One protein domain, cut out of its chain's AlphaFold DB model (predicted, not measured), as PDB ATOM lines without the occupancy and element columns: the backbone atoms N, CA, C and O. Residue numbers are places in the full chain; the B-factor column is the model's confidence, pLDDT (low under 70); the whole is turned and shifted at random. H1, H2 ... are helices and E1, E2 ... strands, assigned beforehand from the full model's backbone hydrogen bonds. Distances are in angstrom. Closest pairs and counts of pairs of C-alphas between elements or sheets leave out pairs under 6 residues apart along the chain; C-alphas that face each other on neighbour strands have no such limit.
ATOM      1  N   GLU A  54      30.527  28.869  40.478       94.56
ATOM      2  CA  GLU A  54      29.643  27.946  39.742       94.56
ATOM      3  C   GLU A  54      28.649  28.690  38.839       94.56
ATOM      4  O   GLU A  54      28.382  28.261  37.718       94.56
ATOM      5  N   ALA A  55      28.151  29.846  39.285       94.06
ATOM      6  CA  ALA A  55      27.274  30.692  38.483       94.06
ATOM      7  C   ALA A  55      27.971  31.195  37.206       94.06
ATOM      8  O   ALA A  55      27.379  31.153  36.127       94.06
ATOM      9  N   GLU A  56      29.235  31.615  37.305       94.75
ATOM     10  CA  GLU A  56      30.026  32.056  36.154       94.75
ATOM     11  C   GLU A  56      30.324  30.900  35.192       94.75
ATOM     12  O   GLU A  56      30.151  31.054  33.984       94.75
ATOM     13  N   LYS A  57      30.670  29.710  35.704       97.56
ATOM     14  CA  LYS A  57      30.849  28.511  34.866       97.56
ATOM     15  C   LYS A  57      29.588  28.186  34.069       97.56
ATOM     16  O   LYS A  57      29.670  27.968  32.863       97.56
ATOM     17  N   LEU A  58      28.425  28.176  34.726       98.19
ATOM     18  CA  LEU A  58      27.138  27.914  34.075       98.19
ATOM     19  C   LEU A  58      26.808  28.981  33.029       98.19
ATOM     20  O   LEU A  58      26.392  28.651  31.921       98.19
ATOM     21  N   TYR A  59      27.028  30.253  33.359       98.12
ATOM     22  CA  TYR A  59      26.820  31.365  32.438       98.12
ATOM     23  C   TYR A  59      27.676  31.226  31.169       98.12
ATOM     24  O   TYR A  59      27.151  31.294  30.055       98.12
ATOM     25  N   LEU A  60      28.978  30.969  31.327       97.69
ATOM     26  CA  LEU A  60      29.906  30.761  30.212       97.69
ATOM     27  C   LEU A  60      29.548  29.513  29.394       97.69
ATOM     28  O   LEU A  60      29.623  29.546  28.168       97.69
ATOM     29  N   ALA A  61      29.106  28.437  30.049       98.25
ATOM     30  CA  ALA A  61      28.661  27.228  29.367       98.25
ATOM     31  C   ALA A  61      27.412  27.476  28.507       98.25
ATOM     32  O   ALA A  61      27.353  26.973  27.388       98.25
ATOM     33  N   ILE A  62      26.438  28.261  28.991       98.50
ATOM     34  CA  ILE A  62      25.230  28.630  28.230       98.50
ATOM     35  C   ILE A  62      25.588  29.511  27.029       98.50
ATOM     36  O   ILE A  62      25.032  29.310  25.950       98.50
ATOM     37  N   LEU A  63      26.529  30.452  27.182       97.62
ATOM     38  CA  LEU A  63      26.988  31.318  26.085       97.62
ATOM     39  C   LEU A  63      27.555  30.543  24.888       97.62
ATOM     40  O   LEU A  63      27.497  31.043  23.770       97.62
ATOM     41  N   GLN A  64      28.106  29.350  25.117       97.50
ATOM     42  CA  GLN A  64      28.700  28.509  24.076       97.50
ATOM     43  C   GLN A  64      27.694  27.573  23.390       97.50
ATOM     44  O   GLN A  64      28.068  26.879  22.450       97.50
ATOM     45  N   GLN A  65      26.438  27.520  23.850       97.38
ATOM     46  CA  GLN A  65      25.418  26.659  23.251       97.38
ATOM     47  C   GLN A  65      24.717  27.344  22.080       97.38
ATOM     48  O   GLN A  65      24.361  28.521  22.163       97.38
ATOM     49  N   ASP A  66      24.371  26.566  21.053       96.62
ATOM     50  CA  ASP A  66      23.582  27.043  19.907       96.62
ATOM     51  C   ASP A  66      22.232  27.648  20.338       96.62
ATOM     52  O   ASP A  66      21.751  28.622  19.757       96.62
ATOM     53  N   ASN A  67      21.628  27.107  21.402       97.69
ATOM     54  CA  ASN A  67      20.372  27.586  21.984       97.69
ATOM     55  C   ASN A  67      20.567  28.519  23.198       97.69
ATOM     56  O   ASN A  67      19.619  28.746  23.958       97.69
ATOM     57  N   GLY A  68      21.769  29.069  23.398       98.12
ATOM     58  CA  GLY A  68      22.103  29.913  24.550       98.12
ATOM     59  C   GLY A  68      21.172  31.119  24.701       98.12
ATOM     60  O   GLY A  68      20.706  31.415  25.802       98.12
ATOM     61  N   GLY A  69      20.807  31.758  23.584       98.31
ATOM     62  CA  GLY A  69      19.854  32.873  23.571       98.31
ATOM     63  C   GLY A  69      18.479  32.491  24.128       98.31
ATOM     64  O   GLY A  69      17.916  33.225  24.937       98.31
ATOM     65  N   ASP A  70      17.964  31.311  23.778       98.44
ATOM     66  CA  ASP A  70      16.661  30.846  24.266       98.44
ATOM     67  C   ASP A  70      16.711  30.497  25.757       98.44
ATOM     68  O   ASP A  70      15.753  30.742  26.494       98.44
ATOM     69  N   ILE A  71      17.829  29.926  26.219       98.56
ATOM     70  CA  ILE A  71      18.056  29.648  27.641       98.56
ATOM     71  C   ILE A  71      18.053  30.960  28.430       98.56
ATOM     72  O   ILE A  71      17.321  31.075  29.416       98.56
ATOM     73  N   PHE A  72      18.808  31.965  27.982       98.56
ATOM     74  CA  PHE A  72      18.838  33.264  28.646       98.56
ATOM     75  C   PHE A  72      17.486  33.977  28.613       98.56
ATOM     76  O   PHE A  72      17.068  34.510  29.639       98.56
ATOM     77  N   MET A  73      16.747  33.926  27.501       98.44
ATOM     78  CA  MET A  73      15.404  34.508  27.437       98.44
ATOM     79  C   MET A  73      14.479  33.892  28.495       98.44
ATOM     80  O   MET A  73      13.847  34.620  29.262       98.44
ATOM     81  N   ARG A  74      14.467  32.557  28.622       98.12
ATOM     82  CA  ARG A  74      13.688  31.868  29.667       98.12
ATOM     83  C   ARG A  74      14.113  32.288  31.072       98.12
ATOM     84  O   ARG A  74      13.250  32.541  31.910       98.12
ATOM     85  N   LEU A  75      15.416  32.382  31.337       98.19
ATOM     86  CA  LEU A  75      15.926  32.810  32.642       98.19
ATOM     87  C   LEU A  75      15.521  34.250  32.975       98.19
ATOM     88  O   LEU A  75      15.109  34.509  34.108       98.19
ATOM     89  N   ALA A  76      15.586  35.160  32.001       97.81
ATOM     90  CA  ALA A  76      15.275  36.575  32.176       97.81
ATOM     91  C   ALA A  76      13.798  36.809  32.544       97.81
ATOM     92  O   ALA A  76      13.498  37.610  33.433       97.81
ATOM     93  N   ILE A  77      12.867  36.054  31.950       96.94
ATOM     94  CA  ILE A  77      11.423  36.207  32.210       96.94
ATOM     95  C   ILE A  77      10.872  35.253  33.281       96.94
ATOM     96  O   ILE A  77       9.787  35.495  33.804       96.94
ATOM     97  N   SER A  78      11.615  34.212  33.674       97.06
ATOM     98  CA  SER A  78      11.154  33.207  34.644       97.06
ATOM     99  C   SER A  78      10.739  33.818  35.986       97.06
ATOM    100  O   SER A  78      11.468  34.623  36.565       97.06
ATOM    101  N   SER A  79       9.592  33.408  36.525       94.38
ATOM    102  CA  SER A  79       9.119  33.845  37.844       94.38
ATOM    103  C   SER A  79       9.927  33.275  39.013       94.38
ATOM    104  O   SER A  79       9.811  33.788  40.122       94.38
ATOM    105  N   THR A  80      10.731  32.234  38.782       95.50
ATOM    106  CA  THR A  80      11.543  31.568  39.813       95.50
ATOM    107  C   THR A  80      12.996  32.038  39.840       95.50
ATOM    108  O   THR A  80      13.704  31.756  40.802       95.50
ATOM    109  N   SER A  81      13.452  32.758  38.809       96.69
ATOM    110  CA  SER A  81      14.804  33.323  38.767       96.69
ATOM    111  C   SER A  81      14.939  34.501  39.728       96.69
ATOM    112  O   SER A  81      14.051  35.356  39.791       96.69
ATOM    113  N   THR A  82      16.088  34.605  40.399       96.62
ATOM    114  CA  THR A  82      16.406  35.799  41.196       96.62
ATOM    115  C   THR A  82      16.581  37.031  40.301       96.62
ATOM    116  O   THR A  82      16.922  36.883  39.121       96.62
ATOM    117  N   PRO A  83      16.390  38.251  40.830       96.81
ATOM    118  CA  PRO A  83      16.683  39.481  40.096       96.81
ATOM    119  C   PRO A  83      18.098  39.504  39.491       96.81
ATOM    120  O   PRO A  83      18.263  39.813  38.315       96.81
ATOM    121  N   GLU A  84      19.119  39.086  40.239       95.94
ATOM    122  CA  GLU A  84      20.511  39.034  39.771       95.94
ATOM    123  C   GLU A  84      20.677  38.048  38.612       95.94
ATOM    124  O   GLU A  84      21.285  38.375  37.595       95.94
ATOM    125  N   SER A  85      20.070  36.863  38.722       97.06
ATOM    126  CA  SER A  85      20.106  35.847  37.663       97.06
ATOM    127  C   SER A  85      19.449  36.353  36.377       97.06
ATOM    128  O   SER A  85      19.925  36.071  35.279       97.06
ATOM    129  N   LYS A  86      18.375  37.143  36.499       97.88
ATOM    130  CA  LYS A  86      17.720  37.786  35.353       97.88
ATOM    131  C   LYS A  86      18.617  38.834  34.700       97.88
ATOM    132  O   LYS A  86      18.694  38.854  33.478       97.88
ATOM    133  N   LEU A  87      19.318  39.663  35.479       97.62
ATOM    134  CA  LEU A  87      20.271  40.644  34.941       97.62
ATOM    135  C   LEU A  87      21.430  39.959  34.210       97.62
ATOM    136  O   LEU A  87      21.757  40.353  33.093       97.62
ATOM    137  N   TYR A  88      21.984  38.879  34.768       97.44
ATOM    138  CA  TYR A  88      22.986  38.074  34.064       97.44
ATOM    139  C   TYR A  88      22.426  37.433  32.793       97.44
ATOM    140  O   TYR A  88      23.102  37.405  31.771       97.44
ATOM    141  N   ALA A  89      21.177  36.972  32.791       97.88
ATOM    142  CA  ALA A  89      20.570  36.452  31.573       97.88
ATOM    143  C   ALA A  89      20.392  37.537  30.494       97.88
ATOM    144  O   ALA A  89      20.694  37.311  29.325       97.88
ATOM    145  N   ILE A  90      19.980  38.740  30.892       98.06
ATOM    146  CA  ILE A  90      19.879  39.914  30.016       98.06
ATOM    147  C   ILE A  90      21.259  40.292  29.456       98.06
ATOM    148  O   ILE A  90      21.381  40.591  28.268       98.06
ATOM    149  N   CYS A  91      22.306  40.180  30.273       97.69
ATOM    150  CA  CYS A  91      23.691  40.299  29.833       97.69
ATOM    151  C   CYS A  91      24.050  39.301  28.728       97.69
ATOM    152  O   CYS A  91      24.621  39.669  27.700       97.69
ATOM    153  N   GLY A  92      23.692  38.033  28.941       97.62
ATOM    154  CA  GLY A  92      23.935  36.953  27.993       97.62
ATOM    155  C   GLY A  92      23.246  37.212  26.657       97.62
ATOM    156  O   GLY A  92      23.880  37.098  25.611       97.62
ATOM    157  N   LEU A  93      21.984  37.657  26.685       97.81
ATOM    158  CA  LEU A  93      21.252  38.080  25.485       97.81
ATOM    159  C   LEU A  93      21.994  39.194  24.743       97.81
ATOM    160  O   LEU A  93      22.242  39.060  23.545       97.81
ATOM    161  N   LYS A  94      22.429  40.242  25.456       96.81
ATOM    162  CA  LYS A  94      23.186  41.355  24.866       96.81
ATOM    163  C   LYS A  94      24.489  40.879  24.215       96.81
ATOM    164  O   LYS A  94      24.759  41.263  23.079       96.81
ATOM    165  N   LYS A  95      25.272  40.022  24.887       96.69
ATOM    166  CA  LYS A  95      26.516  39.449  24.330       96.69
ATOM    167  C   LYS A  95      26.265  38.607  23.076       96.69
ATOM    168  O   LYS A  95      27.092  38.615  22.174       96.69
ATOM    169  N   LEU A  96      25.126  37.920  23.001       96.56
ATOM    170  CA  LEU A  96      24.708  37.131  21.836       96.56
ATOM    171  C   LEU A  96      24.004  37.961  20.745       96.56
ATOM    172  O   LEU A  96      23.496  37.389  19.781       96.56
ATOM    173  N   GLY A  97      23.926  39.289  20.889       95.44
ATOM    174  CA  GLY A  97      23.243  40.165  19.930       95.44
ATOM    175  C   GLY A  97      21.724  39.964  19.873       95.44
ATOM    176  O   GLY A  97      21.103  40.243  18.850       95.44
ATOM    177  N   ARG A  98      21.118  39.444  20.947       95.69
ATOM    178  CA  ARG A  98      19.671  39.236  21.082       95.69
ATOM    179  C   ARG A  98      19.047  40.384  21.870       95.69
ATOM    180  O   ARG A  98      19.617  40.857  22.854       95.69
ATOM    181  N   GLU A  99      17.845  40.781  21.467       94.94
ATOM    182  CA  GLU A  99      17.064  41.767  22.213       94.94
ATOM    183  C   GLU A  99      16.659  41.213  23.591       94.94
ATOM    184  O   GLU A  99      16.212  40.063  23.688       94.94
ATOM    185  N   PRO A 100      16.818  42.000  24.668       96.00
ATOM    186  CA  PRO A 100      16.372  41.604  25.994       96.00
ATOM    187  C   PRO A 100      14.843  41.721  26.132       96.00
ATOM    188  O   PRO A 100      14.205  42.405  25.329       96.00
ATOM    189  N   PRO A 101      14.237  41.122  27.178       96.69
ATOM    190  CA  PRO A 101      12.830  41.349  27.489       96.69
ATOM    191  C   PRO A 101      12.530  42.836  27.662       96.69
ATOM    192  O   PRO A 101      13.363  43.609  28.153       96.69
ATOM    193  N   SER A 102      11.317  43.230  27.300       95.31
ATOM    194  CA  SER A 102      10.829  44.591  27.479       95.31
ATOM    195  C   SER A 102      10.674  44.958  28.960       95.31
ATOM    196  O   SER A 102      10.492  44.112  29.838       95.31
ATOM    197  N   SER A 103      10.661  46.259  29.254       93.19
ATOM    198  CA  SER A 103      10.349  46.763  30.597       93.19
ATOM    199  C   SER A 103       8.955  46.334  31.076       93.19
ATOM    200  O   SER A 103       8.757  46.125  32.269       93.19
ATOM    201  N   ALA A 104       7.998  46.137  30.162       94.00
ATOM    202  CA  ALA A 104       6.665  45.636  30.486       94.00
ATOM    203  C   ALA A 104       6.716  44.203  31.046       94.00
ATOM    204  O   ALA A 104       6.108  43.921  32.084       94.00
ATOM    205  N   GLU A 105       7.503  43.325  30.420       95.25
ATOM    206  CA  GLU A 105       7.725  41.945  30.878       95.25
ATOM    207  C   GLU A 105       8.450  41.887  32.230       95.25
ATOM    208  O   GLU A 105       8.237  40.965  33.019       95.25
ATOM    209  N   LEU A 106       9.263  42.902  32.538       96.06
ATOM    210  CA  LEU A 106      10.017  43.017  33.789       96.06
ATOM    211  C   LEU A 106       9.352  43.936  34.827       96.06
ATOM    212  O   LEU A 106       9.908  44.160  35.900       96.06
ATOM    213  N   SER A 107       8.146  44.440  34.558       93.25
ATOM    214  CA  SER A 107       7.478  45.479  35.361       93.25
ATOM    215  C   SER A 107       7.411  45.176  36.863       93.25
ATOM    216  O   SER A 107       7.548  46.078  37.687       93.25
ATOM    217  N   LYS A 108       7.276  43.898  37.235       92.81
ATOM    218  CA  LYS A 108       7.216  43.438  38.635       92.81
ATOM    219  C   LYS A 108       8.525  43.602  39.412       92.81
ATOM    220  O   LYS A 108       8.498  43.594  40.643       92.81
ATOM    221  N   ILE A 109       9.658  43.701  38.719       95.19
ATOM    222  CA  ILE A 109      10.990  43.709  39.338       95.19
ATOM    223  C   ILE A 109      11.767  45.005  39.107       95.19
ATOM    224  O   ILE A 109      12.716  45.247  39.838       95.19
ATOM    225  N   LEU A 110      11.347  45.866  38.169       94.19
ATOM    226  CA  LEU A 110      12.062  47.106  37.822       94.19
ATOM    227  C   LEU A 110      12.416  47.980  39.036       94.19
ATOM    228  O   LEU A 110      13.520  48.508  39.112       94.19
ATOM    229  N   ASN A 111      11.497  48.094  39.999       95.12
ATOM    230  CA  ASN A 111      11.660  48.950  41.179       95.12
ATOM    231  C   ASN A 111      12.322  48.250  42.383       95.12
ATOM    232  O   ASN A 111      12.467  48.875  43.441       95.12
ATOM    233  N   GLN A 112      12.685  46.969  42.257       96.00
ATOM    234  CA  GLN A 112      13.342  46.219  43.328       96.00
ATOM    235  C   GLN A 112      14.809  46.631  43.457       96.00
ATOM    236  O   GLN A 112      15.461  46.961  42.465       96.00
ATOM    237  N   ASP A 113      15.315  46.606  44.687       96.50
ATOM    238  CA  ASP A 113      16.735  46.815  44.951       96.50
ATOM    239  C   ASP A 113      17.492  45.501  44.758       96.50
ATOM    240  O   ASP A 113      17.044  44.448  45.212       96.50
ATOM    241  N   ILE A 114      18.674  45.588  44.159       95.88
ATOM    242  CA  ILE A 114      19.654  44.506  44.108       95.88
ATOM    243  C   ILE A 114      20.974  44.964  44.716       95.88
ATOM    244  O   ILE A 114      21.252  46.163  44.802       95.88
ATOM    245  N   THR A 115      21.803  44.009  45.132       93.88
ATOM    246  CA  THR A 115      23.169  44.311  45.572       93.88
ATOM    247  C   THR A 115      24.124  44.117  44.404       93.88
ATOM    248  O   THR A 115      24.299  43.004  43.920       93.88
ATOM    249  N   MET A 116      24.752  45.202  43.962       90.94
ATOM    250  CA  MET A 116      25.729  45.196  42.881       90.94
ATOM    251  C   MET A 116      27.132  45.419  43.442       90.94
ATOM    252  O   MET A 116      27.362  46.368  44.193       90.94
ATOM    253  N   LEU A 117      28.075  44.567  43.038       86.94
ATOM    254  CA  LEU A 117      29.502  44.812  43.210       86.94
ATOM    255  C   LEU A 117      29.997  45.652  42.030       86.94
ATOM    256  O   LEU A 117      29.935  45.203  40.887       86.94
ATOM    257  N   LYS A 118      30.482  46.867  42.295       84.44
ATOM    258  CA  LYS A 118      31.138  47.713  41.290       84.44
ATOM    259  C   LYS A 118      32.536  48.058  41.781       84.44
ATOM    260  O   LYS A 118      32.675  48.771  42.775       84.44
ATOM    261  N   GLY A 119      33.550  47.532  41.093       82.12
ATOM    262  CA  GLY A 119      34.919  47.533  41.602       82.12
ATOM    263  C   GLY A 119      35.001  46.707  42.886       82.12
ATOM    264  O   GLY A 119      34.708  45.513  42.892       82.12
ATOM    265  N   ASP A 120      35.343  47.362  43.987       79.56
ATOM    266  CA  ASP A 120      35.463  46.793  45.332       79.56
ATOM    267  C   ASP A 120      34.331  47.191  46.291       79.56
ATOM    268  O   ASP A 120      34.372  46.872  47.477       79.56
ATOM    269  N   ILE A 121      33.283  47.851  45.788       82.44
ATOM    270  CA  ILE A 121      32.201  48.376  46.623       82.44
ATOM    271  C   ILE A 121      30.878  47.689  46.284       82.44
ATOM    272  O   ILE A 121      30.392  47.760  45.153       82.44
ATOM    273  N   LEU A 122      30.259  47.088  47.303       88.31
ATOM    274  CA  LEU A 122      28.876  46.616  47.252       88.31
ATOM    275  C   LEU A 122      27.915  47.785  47.473       88.31
ATOM    276  O   LEU A 122      28.043  48.536  48.441       88.31
ATOM    277  N   ARG A 123      26.937  47.938  46.583       91.94
ATOM    278  CA  ARG A 123      25.923  48.996  46.659       91.94
ATOM    279  C   ARG A 123      24.543  48.430  46.380       91.94
ATOM    280  O   ARG A 123      24.397  47.540  45.546       91.94
ATOM    281  N   LYS A 124      23.532  48.988  47.043       96.50
ATOM    282  CA  LYS A 124      22.141  48.779  46.644       96.50
ATOM    283  C   LYS A 124      21.813  49.713  45.489       96.50
ATOM    284  O   LYS A 124      22.050  50.913  45.599       96.50
ATOM    285  N   VAL A 125      21.292  49.151  44.410       96.56
ATOM    286  CA  VAL A 125      20.861  49.879  43.213       96.56
ATOM    287  C   VAL A 125      19.531  49.321  42.736       96.56
ATOM    288  O   VAL A 125      19.188  48.178  43.057       96.56
ATOM    289  N   LYS A 126      18.773  50.108  41.973       97.50
ATOM    290  CA  LYS A 126      17.533  49.614  41.374       97.50
ATOM    291  C   LYS A 126      17.834  48.629  40.255       97.50
ATOM    292  O   LYS A 126      18.762  48.827  39.474       97.50
ATOM    293  N   PHE A 127      17.000  47.600  40.131       97.75
ATOM    294  CA  PHE A 127      17.061  46.671  39.007       97.75
ATOM    295  C   PHE A 127      17.020  47.418  37.668       97.75
ATOM    296  O   PHE A 127      17.800  47.105  36.772       97.75
ATOM    297  N   SER A 128      16.140  48.418  37.538       97.31
ATOM    298  CA  SER A 128      16.003  49.220  36.318       97.31
ATOM    299  C   SER A 128      17.299  49.922  35.919       97.31
ATOM    300  O   SER A 128      17.651  49.904  34.746       97.31
ATOM    301  N   GLU A 129      18.043  50.476  36.881       96.25
ATOM    302  CA  GLU A 129      19.314  51.162  36.613       96.25
ATOM    303  C   GLU A 129      20.339  50.210  35.990       96.25
ATOM    304  O   GLU A 129      21.023  50.561  35.029       96.25
ATOM    305  N   VAL A 130      20.419  48.981  36.508       96.50
ATOM    306  CA  VAL A 130      21.346  47.976  35.979       96.50
ATOM    307  C   VAL A 130      20.857  47.435  34.640       96.50
ATOM    308  O   VAL A 130      21.650  47.310  33.714       96.50
ATOM    309  N   TYR A 131      19.559  47.171  34.496       97.06
ATOM    310  CA  TYR A 131      18.959  46.757  33.227       97.06
ATOM    311  C   TYR A 131      19.237  47.762  32.099       97.06
ATOM    312  O   TYR A 131      19.656  47.365  31.010       97.06
ATOM    313  N   ASP A 132      19.050  49.055  32.365       95.75
ATOM    314  CA  ASP A 132      19.294  50.111  31.384       95.75
ATOM    315  C   ASP A 132      20.787  50.235  31.052       95.75
ATOM    316  O   ASP A 132      21.140  50.334  29.874       95.75
ATOM    317  N   SER A 133      21.673  50.131  32.051       94.94
ATOM    318  CA  SER A 133      23.121  50.103  31.811       94.94
ATOM    319  C   SER A 133      23.531  48.907  30.946       94.94
ATOM    320  O   SER A 133      24.257  49.095  29.975       94.94
ATOM    321  N   ILE A 134      22.987  47.706  31.178       95.75
ATOM    322  CA  ILE A 134      23.288  46.527  30.344       95.75
ATOM    323  C   ILE A 134      22.851  46.737  28.890       95.75
ATOM    324  O   ILE A 134      23.518  46.292  27.954       95.75
ATOM    325  N   LYS A 135      21.735  47.427  28.659       92.62
ATOM    326  CA  LYS A 135      21.271  47.705  27.294       92.62
ATOM    327  C   LYS A 135      22.203  48.637  26.532       92.62
ATOM    328  O   LYS A 135      22.373  48.439  25.325       92.62
ATOM    329  N   ILE A 136      22.770  49.624  27.217       90.44
ATOM    330  CA  ILE A 136      23.636  50.650  26.627       90.44
ATOM    331  C   ILE A 136      25.071  50.127  26.524       90.44
ATOM    332  O   ILE A 136      25.619  50.050  25.425       90.44
ATOM    333  N   ASP A 137      25.632  49.707  27.653       90.19
ATOM    334  CA  ASP A 137      27.058  49.429  27.838       90.19
ATOM    335  C   ASP A 137      27.383  47.926  27.798       90.19
ATOM    336  O   ASP A 137      28.530  47.536  27.578       90.19
ATOM    337  N   GLY A 138      26.376  47.070  27.987       84.75
ATOM    338  CA  GLY A 138      26.565  45.643  28.235       84.75
ATOM    339  C   GLY A 138      26.929  45.342  29.690       84.75
ATOM    340  O   GLY A 138      26.688  46.137  30.597       84.75
TER     341      GLY A 138
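Overview. This is residues 54 to 138 of the 139 residues of an uncharacterized protein of Serratia sp. 3ACOL1 (UniProt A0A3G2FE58). Four helices are grouped round H3 in the middle, with H1 and H2 on one side of it and H4 on the other, and a two-stranded hairpin of E1 and E2 lies by the end where H4 begins. H2 and H3 fold back on each other as a helical hairpin, H4 runs beside H3 the same way, and a long link from H3 loops round to the ribbon. The printed part has 85 residues, with four named helices and two named strands in the order H1 H2 H3 E1 E2 H4; the sheet, E1 - E2, is antiparallel and the class is mixed, helices and strands. The whole is compact, with a radius of gyration of the C-alphas of 12.4 A, and rounded, spanning 34 by 31 by 26 A.

Arrangement. Begin with H1, residues 54 to 63, and go on to H2, residues 68 to 77: they touch only at the corner by their tight link, where the closest C-alphas, of Ile 62 and Gly 68, are 5.0 A apart. Next comes H3, residues 83 to 95, the hub, which touches the three other helices. H2 and H3 form a helical hairpin, opposite ways at a shallow tilt of 34 degrees, only just short of steep; look at Ala 76 and Lys 86, their closest C-alphas, 4.2 A apart. H1 only just touches H3, with 3 pairs of C-alphas within 8 A, made by residues 88 to 92 of H3 alone; the closest are those of Leu 63 and Gly 92, 6.7 A. Farther on, E1, residues 113 to 118, and E2, residues 121 to 126, form an antiparallel hairpin at 145 degrees; find N 116 and O 123 at 2.8 A and N 114 and O 125 at 2.9 A, within hydrogen-bond range. H4, residues 127 to 137, touches H3 the same way at a shallow tilt of 14 degrees, closest at the C-alphas of Cys 91 and Ile 134, 6.3 A. H4 is apart from H1 and from H2. In H1, H2, H3 and H4 every O i to N i+4 pair is within hydrogen-bond range.

Along the chain. Find C-alpha 54 at (29.643, 27.946, 39.742); from there H1 runs 14.3 A to C-alpha 63. H2 covers 14.6 A, and H3, the longest helix, 18.6 A from C-alpha 83 at (16.683, 39.481, 40.096). E1 measures 14.9 A and E2 15.6 A. H4 runs 15.2 A to C-alpha 137 at (27.058, 49.429, 27.838).

Size, cuts and confidence. The two C-alphas farthest apart, those of Asp 66 and Ile 121, are 35.3 A from each other. The printed part has no cut. The link from H3 to E1, residues 96 to 112, is long. The mean pLDDT of the printed part is 95.2, and no printed residue is under 70.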